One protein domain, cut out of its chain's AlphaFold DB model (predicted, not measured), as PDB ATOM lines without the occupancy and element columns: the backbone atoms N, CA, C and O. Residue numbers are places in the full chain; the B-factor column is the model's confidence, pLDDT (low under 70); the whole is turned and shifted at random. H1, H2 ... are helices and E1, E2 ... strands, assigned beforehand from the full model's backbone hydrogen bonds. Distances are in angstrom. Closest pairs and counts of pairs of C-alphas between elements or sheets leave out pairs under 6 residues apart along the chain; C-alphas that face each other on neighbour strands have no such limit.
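Overview. This is residues 324 to 393 of the 649 residues of the protein "Gamma-D-glutamyl-L-lysine endopeptidase" of uncultured Ruminococcus sp (UniProt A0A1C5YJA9). A small, strongly twisted sheet of three strands, E1, E2 and E3, stands between two helices at far ends of the domain: H2 is on the sheet on the E3 side, while H1 is held off from the sheet beyond the short strand E4. From H1 a long stretch with no named element, residues 372 to 388, runs back past the sheet to H2. The printed part has 70 residues, with E1, E2, E3, E4, H1 and H2 in that order along the chain; the sheet's order is E1 - E2 - E3, all antiparallel, and the class is mixed, helices and strands. The whole is compact, with a radius of gyration of the C-alphas of 12.3 A and spans of 35 by 27 by 17 A.

Along the chain. Find C-alpha 330 at (326.767, 353.750, 464.688); from there E1 runs through residues 330 to 335, 15.3 A long. E2 follows at residues 341 to 346, 15.5 A, and E3 at residues 349 to 354, 15.4 A. Look next at E4, residues 358 to 360. H1 begins at C-alpha 362, at (336.259, 350.308, 453.753), and runs to residue 371, 14.4 A in length. H2, residues 389 to 392, ends at C-alpha 392, at (312.406, 367.028, 457.479).

Arrangement. Start with the sheet, a meander, each strand the antiparallel neighbour of the one before. E1 and E2 form a hairpin, their directions 129 degrees apart; look for N 332 and O 345, 2.8 A apart and within hydrogen-bond range. E2 and E3 form a hairpin too, at 151 degrees, with N 342 and O 353 at 2.8 A. E1 and E3 are the edge strands. H2 is on the sheet at a height over the sheet of 6.7 A, only just over E3, onto which 3 of its 4 C-alphas fall; the closest C-alphas of E3 and H2 are those of Gly 351 and Ala 390, 5.0 A apart. E4 pairs with no named strand; E1 and E4 are near each other, with 6 pairs of C-alphas within 10 A. E4 and H1 meet only through their link. H1 is not on the sheet, and H1 and H2 are apart. In H1 every O i to N i+4 pair is within hydrogen-bond range; H2 is too short for such a pair.

Size, cuts and confidence. The two C-alphas farthest apart, those of Glu 370 and Asp 387, are 35.1 A from each other. The printed part has no cut. The link from H1 to H2, 17 residues, is long; the other links are tight. The mean pLDDT of the printed part is 71.3, and among the residues under 70 are 333 to 339 and 383 to 393; the mean of H2 is 45.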
ATOM      1  N   THR A 324     322.095 362.814 470.739       92.81
ATOM      2  CA  THR A 324     323.482 362.525 471.147       92.81
ATOM      3  C   THR A 324     323.855 361.071 470.891       92.81
ATOM      4  O   THR A 324     323.080 360.171 471.209       92.81
ATOM      5  N   LEU A 325     325.068 360.844 470.384       91.19
ATOM      6  CA  LEU A 325     325.603 359.523 470.053       91.19
ATOM      7  C   LEU A 325     326.888 359.277 470.860       91.19
ATOM      8  O   LEU A 325     327.758 360.148 470.951       91.19
ATOM      9  N   GLU A 326     326.983 358.118 471.515       92.31
ATOM     10  CA  GLU A 326     328.142 357.727 472.336       92.31
ATOM     11  C   GLU A 326     329.376 357.434 471.473       92.31
ATOM     12  O   GLU A 326     329.248 357.298 470.261       92.31
ATOM     13  N   LYS A 327     330.574 357.323 472.074       92.56
ATOM     14  CA  LYS A 327     331.795 356.904 471.354       92.56
ATOM     15  C   LYS A 327     331.650 355.467 470.834       92.56
ATOM     16  O   LYS A 327     331.273 354.588 471.601       92.56
ATOM     17  N   GLY A 328     332.040 355.229 469.582       87.88
ATOM     18  CA  GLY A 328     331.867 353.941 468.907       87.88
ATOM     19  C   GLY A 328     330.413 353.658 468.525       87.88
ATOM     20  O   GLY A 328     330.085 352.525 468.194       87.88
ATOM     21  N   GLY A 329     329.542 354.668 468.599       88.44
ATOM     22  CA  GLY A 329     328.159 354.566 468.161       88.44
ATOM     23  C   GLY A 329     328.041 354.602 466.638       88.44
ATOM     24  O   GLY A 329     328.874 355.212 465.962       88.44
ATOM     25  N   LEU A 330     327.010 353.941 466.116       83.94
ATOM     26  CA  LEU A 330     326.767 353.750 464.688       83.94
ATOM     27  C   LEU A 330     325.843 354.831 464.122       83.94
ATOM     28  O   LEU A 330     324.794 355.135 464.687       83.94
ATOM     29  N   CYS A 331     326.226 355.381 462.973       76.06
ATOM     30  CA  CYS A 331     325.387 356.250 462.159       76.06
ATOM     31  C   CYS A 331     325.631 356.012 460.661       76.06
ATOM     32  O   CYS A 331     326.669 355.488 460.244       76.06
ATOM     33  N   TYR A 332     324.659 356.407 459.851       72.25
ATOM     34  CA  TYR A 332     324.746 356.433 458.399       72.25
ATOM     35  C   TYR A 332     324.976 357.871 457.962       72.25
ATOM     36  O   TYR A 332     324.201 358.748 458.334       72.25
ATOM     37  N   ILE A 333     326.014 358.115 457.167       69.19
ATOM     38  CA  ILE A 333     326.139 359.371 456.428       69.19
ATOM     39  C   ILE A 333     325.107 359.325 455.303       69.19
ATOM     40  O   ILE A 333     325.152 358.429 454.457       69.19
ATOM     41  N   LEU A 334     324.169 360.268 455.337       56.75
ATOM     42  CA  LEU A 334     323.200 360.493 454.268       56.75
ATOM     43  C   LEU A 334     323.734 361.525 453.263       56.75
ATOM     44  O   LEU A 334     323.457 361.403 452.075       56.75
ATOM     45  N   ASP A 335     324.531 362.484 453.742       56.75
ATOM     46  CA  ASP A 335     325.216 363.527 452.968       56.75
ATOM     47  C   ASP A 335     326.473 364.004 453.743       56.75
ATOM     48  O   ASP A 335     326.485 364.023 454.976       56.75
ATOM     49  N   ASP A 336     327.553 364.333 453.035       58.81
ATOM     50  CA  ASP A 336     328.797 364.919 453.562       58.81
ATOM     51  C   ASP A 336     329.491 365.879 452.570       58.81
ATOM     52  O   ASP A 336     330.709 366.067 452.644       58.81
ATOM     53  N   GLU A 337     328.734 366.506 451.657       43.75
ATOM     54  CA  GLU A 337     329.265 367.365 450.581       43.75
ATOM     55  C   GLU A 337     330.118 368.538 451.104       43.75
ATOM     56  O   GLU A 337     331.171 368.842 450.539       43.75
ATOM     57  N   ASN A 338     329.752 369.121 452.251       51.25
ATOM     58  CA  ASN A 338     330.477 370.237 452.877       51.25
ATOM     59  C   ASN A 338     331.845 369.866 453.493       51.25
ATOM     60  O   ASN A 338     332.542 370.753 453.982       51.25
ATOM     61  N   GLN A 339     332.230 368.581 453.518       55.34
ATOM     62  CA  GLN A 339     333.455 367.997 454.108       55.34
ATOM     63  C   GLN A 339     333.689 368.224 455.618       55.34
ATOM     64  O   GLN A 339     334.154 367.311 456.300       55.34
ATOM     65  N   GLU A 340     333.353 369.382 456.184       73.69
ATOM     66  CA  GLU A 340     333.470 369.696 457.614       73.69
ATOM     67  C   GLU A 340     332.319 369.142 458.458       73.69
ATOM     68  O   GLU A 340     332.531 368.720 459.603       73.69
ATOM     69  N   TRP A 341     331.117 369.127 457.879       78.94
ATOM     70  CA  TRP A 341     329.877 368.629 458.468       78.94
ATOM     71  C   TRP A 341     329.266 367.544 457.575       78.94
ATOM     72  O   TRP A 341     329.265 367.665 456.354       78.94
ATOM     73  N   SER A 342     328.755 366.487 458.203       72.00
ATOM     74  CA  SER A 342     327.964 365.423 457.588       72.00
ATOM     75  C   SER A 342     326.542 365.482 458.139       72.00
ATOM     76  O   SER A 342     326.352 365.644 459.349       72.00
ATOM     77  N   TYR A 343     325.551 365.286 457.281       68.38
ATOM     78  CA  TYR A 343     324.188 364.972 457.682       68.38
ATOM     79  C   TYR A 343     324.056 363.454 457.876       68.38
ATOM     80  O   TYR A 343     324.422 362.658 457.003       68.38
ATOM     81  N   VAL A 344     323.585 363.041 459.056       70.38
ATOM     82  CA  VAL A 344     323.582 361.636 459.485       70.38
ATOM     83  C   VAL A 344     322.237 361.170 460.026       70.38
ATOM     84  O   VAL A 344     321.465 361.950 460.579       70.38
ATOM     85  N   GLU A 345     322.015 359.862 459.929       71.00
ATOM     86  CA  GLU A 345     320.916 359.123 460.555       71.00
ATOM     87  C   GLU A 345     321.465 358.105 461.568       71.00
ATOM     88  O   GLU A 345     322.460 357.423 461.312       71.00
ATOM     89  N   SER A 346     320.825 357.991 462.732       72.25
ATOM     90  CA  SER A 346     321.124 356.978 463.746       72.25
ATOM     91  C   SER A 346     319.865 356.703 464.569       72.25
ATOM     92  O   SER A 346     319.455 357.525 465.388       72.25
ATOM     93  N   ASP A 347     319.250 355.546 464.322       75.12
ATOM     94  CA  ASP A 347     317.883 355.229 464.758       75.12
ATOM     95  C   ASP A 347     316.884 356.338 464.359       75.12
ATOM     96  O   ASP A 347     316.996 356.889 463.264       75.12
ATOM     97  N   ASP A 348     315.949 356.709 465.235       62.25
ATOM     98  CA  ASP A 348     314.971 357.782 465.015       62.25
ATOM     99  C   ASP A 348     315.576 359.214 464.995       62.25
ATOM    100  O   ASP A 348     314.836 360.200 464.977       62.25
ATOM    101  N   VAL A 349     316.910 359.371 465.029       57.06
ATOM    102  CA  VAL A 349     317.588 360.681 465.034       57.06
ATOM    103  C   VAL A 349     318.262 360.974 463.696       57.06
ATOM    104  O   VAL A 349     319.206 360.289 463.297       57.06
ATOM    105  N   ARG A 350     317.854 362.079 463.067       66.75
ATOM    106  CA  ARG A 350     318.547 362.725 461.942       66.75
ATOM    107  C   ARG A 350     319.100 364.091 462.340       66.75
ATOM    108  O   ARG A 350     318.526 364.743 463.213       66.75
ATOM    109  N   GLY A 351     320.193 364.517 461.704       62.91
ATOM    110  CA  GLY A 351     320.760 365.861 461.861       62.91
ATOM    111  C   GLY A 351     322.252 365.964 461.552       62.91
ATOM    112  O   GLY A 351     322.877 365.016 461.074       62.91
ATOM    113  N   PHE A 352     322.831 367.133 461.819       80.88
ATOM    114  CA  PHE A 352     324.200 367.476 461.427       80.88
ATOM    115  C   PHE A 352     325.231 367.135 462.507       80.88
ATOM    116  O   PHE A 352     325.018 367.368 463.700       80.88
ATOM    117  N   VAL A 353     326.384 366.615 462.079       86.06
ATOM    118  CA  VAL A 353     327.551 366.305 462.920       86.06
ATOM    119  C   VAL A 353     328.841 366.703 462.209       86.06
ATOM    120  O   VAL A 353     328.930 366.636 460.991       86.06
ATOM    121  N   GLN A 354     329.883 367.089 462.945       87.06
ATOM    122  CA  GLN A 354     331.172 367.408 462.322       87.06
ATOM    123  C   GLN A 354     331.854 366.139 461.779       87.06
ATOM    124  O   GLN A 354     332.230 365.265 462.565       87.06
ATOM    125  N   THR A 355     332.104 366.070 460.468       82.50
ATOM    126  CA  THR A 355     332.708 364.929 459.747       82.50
ATOM    127  C   THR A 355     334.023 364.474 460.381       82.50
ATOM    128  O   THR A 355     334.270 363.280 460.552       82.50
ATOM    129  N   LYS A 356     334.852 365.422 460.849       86.12
ATOM    130  CA  LYS A 356     336.118 365.146 461.564       86.12
ATOM    131  C   LYS A 356     335.954 364.251 462.805       86.12
ATOM    132  O   LYS A 356     336.904 363.563 463.192       86.12
ATOM    133  N   GLN A 357     334.757 364.202 463.397       89.31
ATOM    134  CA  GLN A 357     334.409 363.384 464.566       89.31
ATOM    135  C   GLN A 357     333.931 361.958 464.210       89.31
ATOM    136  O   GLN A 357     333.827 361.122 465.110       89.31
ATOM    137  N   LEU A 358     333.712 361.659 462.924       89.38
ATOM    138  CA  LEU A 358     333.341 360.341 462.397       89.38
ATOM    139  C   LEU A 358     334.557 359.574 461.855       89.38
ATOM    140  O   LEU A 358     335.507 360.164 461.344       89.38
ATOM    141  N   GLU A 359     334.528 358.250 461.946       86.00
ATOM    142  CA  GLU A 359     335.436 357.309 461.288       86.00
ATOM    143  C   GLU A 359     334.650 356.513 460.238       86.00
ATOM    144  O   GLU A 359     333.540 356.055 460.506       86.00
ATOM    145  N   THR A 360     335.193 356.393 459.025       82.31
ATOM    146  CA  THR A 360     334.437 355.984 457.829       82.31
ATOM    147  C   THR A 360     335.255 355.071 456.906       82.31
ATOM    148  O   THR A 360     336.448 354.826 457.106       82.31
ATOM    149  N   GLY A 361     334.617 354.563 455.847       76.44
ATOM    150  CA  GLY A 361     335.294 353.893 454.734       76.44
ATOM    151  C   GLY A 361     335.411 352.371 454.866       76.44
ATOM    152  O   GLY A 361     334.734 351.730 455.668       76.44
ATOM    153  N   LYS A 362     336.260 351.764 454.020       68.06
ATOM    154  CA  LYS A 362     336.259 350.308 453.753       68.06
ATOM    155  C   LYS A 362     336.497 349.428 454.992       68.06
ATOM    156  O   LYS A 362     335.971 348.322 455.032       68.06
ATOM    157  N   LYS A 363     337.265 349.901 455.984       73.25
ATOM    158  CA  LYS A 363     337.498 349.173 457.247       73.25
ATOM    159  C   LYS A 363     336.237 349.145 458.113       73.25
ATOM    160  O   LYS A 363     335.759 348.066 458.428       73.25
ATOM    161  N   VAL A 364     335.679 350.324 458.402       79.44
ATOM    162  CA  VAL A 364     334.456 350.503 459.203       79.44
ATOM    163  C   VAL A 364     333.286 349.731 458.601       79.44
ATOM    164  O   VAL A 364     332.640 348.959 459.301       79.44
ATOM    165  N   LYS A 365     333.071 349.863 457.284       72.44
ATOM    166  CA  LYS A 365     332.045 349.095 456.568       72.44
ATOM    167  C   LYS A 365     332.203 347.586 456.808       72.44
ATOM    168  O   LYS A 365     331.250 346.941 457.230       72.44
ATOM    169  N   LYS A 366     333.407 347.047 456.585       73.12
ATOM    170  CA  LYS A 366     333.679 345.619 456.768       73.12
ATOM    171  C   LYS A 366     333.474 345.172 458.226       73.12
ATOM    172  O   LYS A 366     332.921 344.105 458.456       73.12
ATOM    173  N   GLU A 367     333.896 345.972 459.202       82.94
ATOM    174  CA  GLU A 367     333.759 345.648 460.628       82.94
ATOM    175  C   GLU A 367     332.292 345.602 461.090       82.94
ATOM    176  O   GLU A 367     331.937 344.797 461.948       82.94
ATOM    177  N   ILE A 368     331.425 346.434 460.508       78.00
ATOM    178  CA  ILE A 368     329.978 346.407 460.765       78.00
ATOM    179  C   ILE A 368     329.328 345.209 460.057       78.00
ATOM    180  O   ILE A 368     328.543 344.498 460.678       78.00
ATOM    181  N   GLU A 369     329.714 344.922 458.808       75.31
ATOM    182  CA  GLU A 369     329.249 343.740 458.058       75.31
ATOM    183  C   GLU A 369     329.680 342.403 458.706       75.31
ATOM    184  O   GLU A 369     328.950 341.421 458.604       75.31
ATOM    185  N   GLU A 370     330.825 342.350 459.399       80.31
ATOM    186  CA  GLU A 370     331.294 341.154 460.127       80.31
ATOM    187  C   GLU A 370     330.710 341.005 461.548       80.31
ATOM    188  O   GLU A 370     330.703 339.890 462.070       80.31
ATOM    189  N   LYS A 371     330.241 342.088 462.188       78.12
ATOM    190  CA  LYS A 371     329.736 342.062 463.581       78.12
ATOM    191  C   LYS A 371     328.217 342.162 463.728       78.12
ATOM    192  O   LYS A 371     327.706 341.672 464.728       78.12
ATOM    193  N   GLY A 372     327.520 342.777 462.773       65.19
ATOM    194  CA  GLY A 372     326.097 343.118 462.877       65.19
ATOM    195  C   GLY A 372     325.866 344.554 463.364       65.19
ATOM    196  O   GLY A 372     326.535 345.033 464.284       65.19
ATOM    197  N   GLU A 373     324.919 345.255 462.730       73.12
ATOM    198  CA  GLU A 373     324.538 346.646 463.048       73.12
ATOM    199  C   GLU A 373     323.988 346.786 464.481       73.12
ATOM    200  O   GLU A 373     324.187 347.812 465.127       73.12
ATOM    201  N   ASP A 374     323.358 345.729 464.994       72.88
ATOM    202  CA  ASP A 374     322.760 345.604 466.327       72.88
ATOM    203  C   ASP A 374     323.783 345.568 467.476       72.88
ATOM    204  O   ASP A 374     323.428 345.806 468.631       72.88
ATOM    205  N   THR A 375     325.064 345.321 467.179       80.31
ATOM    206  CA  THR A 375     326.136 345.319 468.192       80.31
ATOM    207  C   THR A 375     326.622 346.719 468.593       80.31
ATOM    208  O   THR A 375     327.402 346.851 469.541       80.31
ATOM    209  N   TYR A 376     326.160 347.770 467.908       81.12
ATOM    210  CA  TYR A 376     326.599 349.150 468.111       81.12
ATOM    211  C   TYR A 376     325.532 350.007 468.803       81.12
ATOM    212  O   TYR A 376     324.332 349.853 468.590       81.12
ATOM    213  N   ALA A 377     325.969 350.974 469.612       83.94
ATOM    214  CA  ALA A 377     325.059 351.942 470.217       83.94
ATOM    215  C   ALA A 377     324.541 352.938 469.164       83.94
ATOM    216  O   ALA A 377     325.339 353.564 468.466       83.94
ATOM    217  N   LEU A 378     323.224 353.123 469.086       83.81
ATOM    218  CA  LEU A 378     322.590 354.151 468.254       83.81
ATOM    219  C   LEU A 378     322.347 355.450 469.048       83.81
ATOM    220  O   LEU A 378     322.634 355.530 470.251       83.81
ATOM    221  N   ALA A 379     321.879 356.497 468.369       78.75
ATOM    222  CA  ALA A 379     321.712 357.811 468.971       78.75
ATOM    223  C   ALA A 379     320.521 357.853 469.932       78.75
ATOM    224  O   ALA A 379     319.465 357.270 469.710       78.75
ATOM    225  N   LYS A 380     320.693 358.612 471.013       85.88
ATOM    226  CA  LYS A 380     319.615 358.948 471.941       85.88
ATOM    227  C   LYS A 380     318.986 360.250 471.472       85.88
ATOM    228  O   LYS A 380     319.654 361.291 471.501       85.88
ATOM    229  N   ALA A 381     317.728 360.168 471.049       72.88
ATOM    230  CA  ALA A 381     316.892 361.324 470.759       72.88
ATOM    231  C   ALA A 381     316.763 362.231 471.995       72.88
ATOM    232  O   ALA A 381     316.785 361.766 473.138       72.88
ATOM    233  N   LYS A 382     316.643 363.534 471.749       80.62
ATOM    234  CA  LYS A 382     316.330 364.563 472.752       80.62
ATOM    235  C   LYS A 382     315.069 365.327 472.378       80.62
ATOM    236  O   LYS A 382     314.234 365.575 473.239       80.62
ATOM    237  N   VAL A 383     314.954 365.655 471.095       65.50
ATOM    238  CA  VAL A 383     313.739 366.142 470.439       65.50
ATOM    239  C   VAL A 383     313.041 364.930 469.798       65.50
ATOM    240  O   VAL A 383     313.725 363.984 469.398       65.50
ATOM    241  N   LYS A 384     311.699 364.906 469.741       55.25
ATOM    242  CA  LYS A 384     310.964 363.794 469.102       55.25
ATOM    243  C   LYS A 384     311.144 363.812 467.577       55.25
ATOM    244  O   LYS A 384     311.426 364.877 467.033       55.25
ATOM    245  N   PRO A 385     310.914 362.696 466.861       46.00
ATOM    246  CA  PRO A 385     310.962 362.689 465.400       46.00
ATOM    247  C   PRO A 385     309.993 363.678 464.742       46.00
ATOM    248  O   PRO A 385     310.373 364.265 463.733       46.00
ATOM    249  N   GLU A 386     308.799 363.911 465.308       44.69
ATOM    250  CA  GLU A 386     307.854 364.909 464.777       44.69
ATOM    251  C   GLU A 386     308.257 366.369 465.054       44.69
ATOM    252  O   GLU A 386     307.870 367.266 464.312       44.69
ATOM    253  N   ASP A 387     309.056 366.607 466.098       47.38
ATOM    254  CA  ASP A 387     309.503 367.942 466.517       47.38
ATOM    255  C   ASP A 387     310.904 368.283 465.943       47.38
ATOM    256  O   ASP A 387     311.339 369.435 465.943       47.38
ATOM    257  N   ASN A 388     311.643 367.280 465.451       54.47
ATOM    258  CA  ASN A 388     312.999 367.425 464.927       54.47
ATOM    259  C   ASN A 388     312.973 367.972 463.490       54.47
ATOM    260  O   ASN A 388     312.785 367.218 462.535       54.47
ATOM    261  N   LYS A 389     313.269 369.268 463.323       49.66
ATOM    262  CA  LYS A 389     313.367 369.930 462.007       49.66
ATOM    263  C   LYS A 389     314.283 369.181 461.023       49.66
ATOM    264  O   LYS A 389     313.962 369.102 459.841       49.66
ATOM    265  N   ALA A 390     315.370 368.562 461.495       49.56
ATOM    266  CA  ALA A 390     316.274 367.795 460.639       49.56
ATOM    267  C   ALA A 390     315.709 366.445 460.170       49.56
ATOM    268  O   ALA A 390     316.188 365.923 459.171       49.56
ATOM    269  N   CYS A 391     314.663 365.883 460.790       41.88
ATOM    270  CA  CYS A 391     313.948 364.749 460.186       41.88
ATOM    271  C   CYS A 391     313.299 365.132 458.843       41.88
ATOM    272  O   CYS A 391     313.187 364.283 457.953       41.88
ATOM    273  N   TYR A 392     312.946 366.413 458.691       37.62
ATOM    274  CA  TYR A 392     312.406 367.028 457.479       37.62
ATOM    275  C   TYR A 392     313.490 367.626 456.561       37.62
ATOM    276  O   TYR A 392     313.152 368.135 455.494       37.62
ATOM    277  N   TYR A 393     314.786 367.516 456.903       36.66
ATOM    278  CA  TYR A 393     315.872 367.774 455.951       36.66
ATOM    279  C   TYR A 393     315.905 366.632 454.930       36.66
ATOM    280  O   TYR A 393     316.543 365.585 455.104       36.66
TER     281      TYR A 393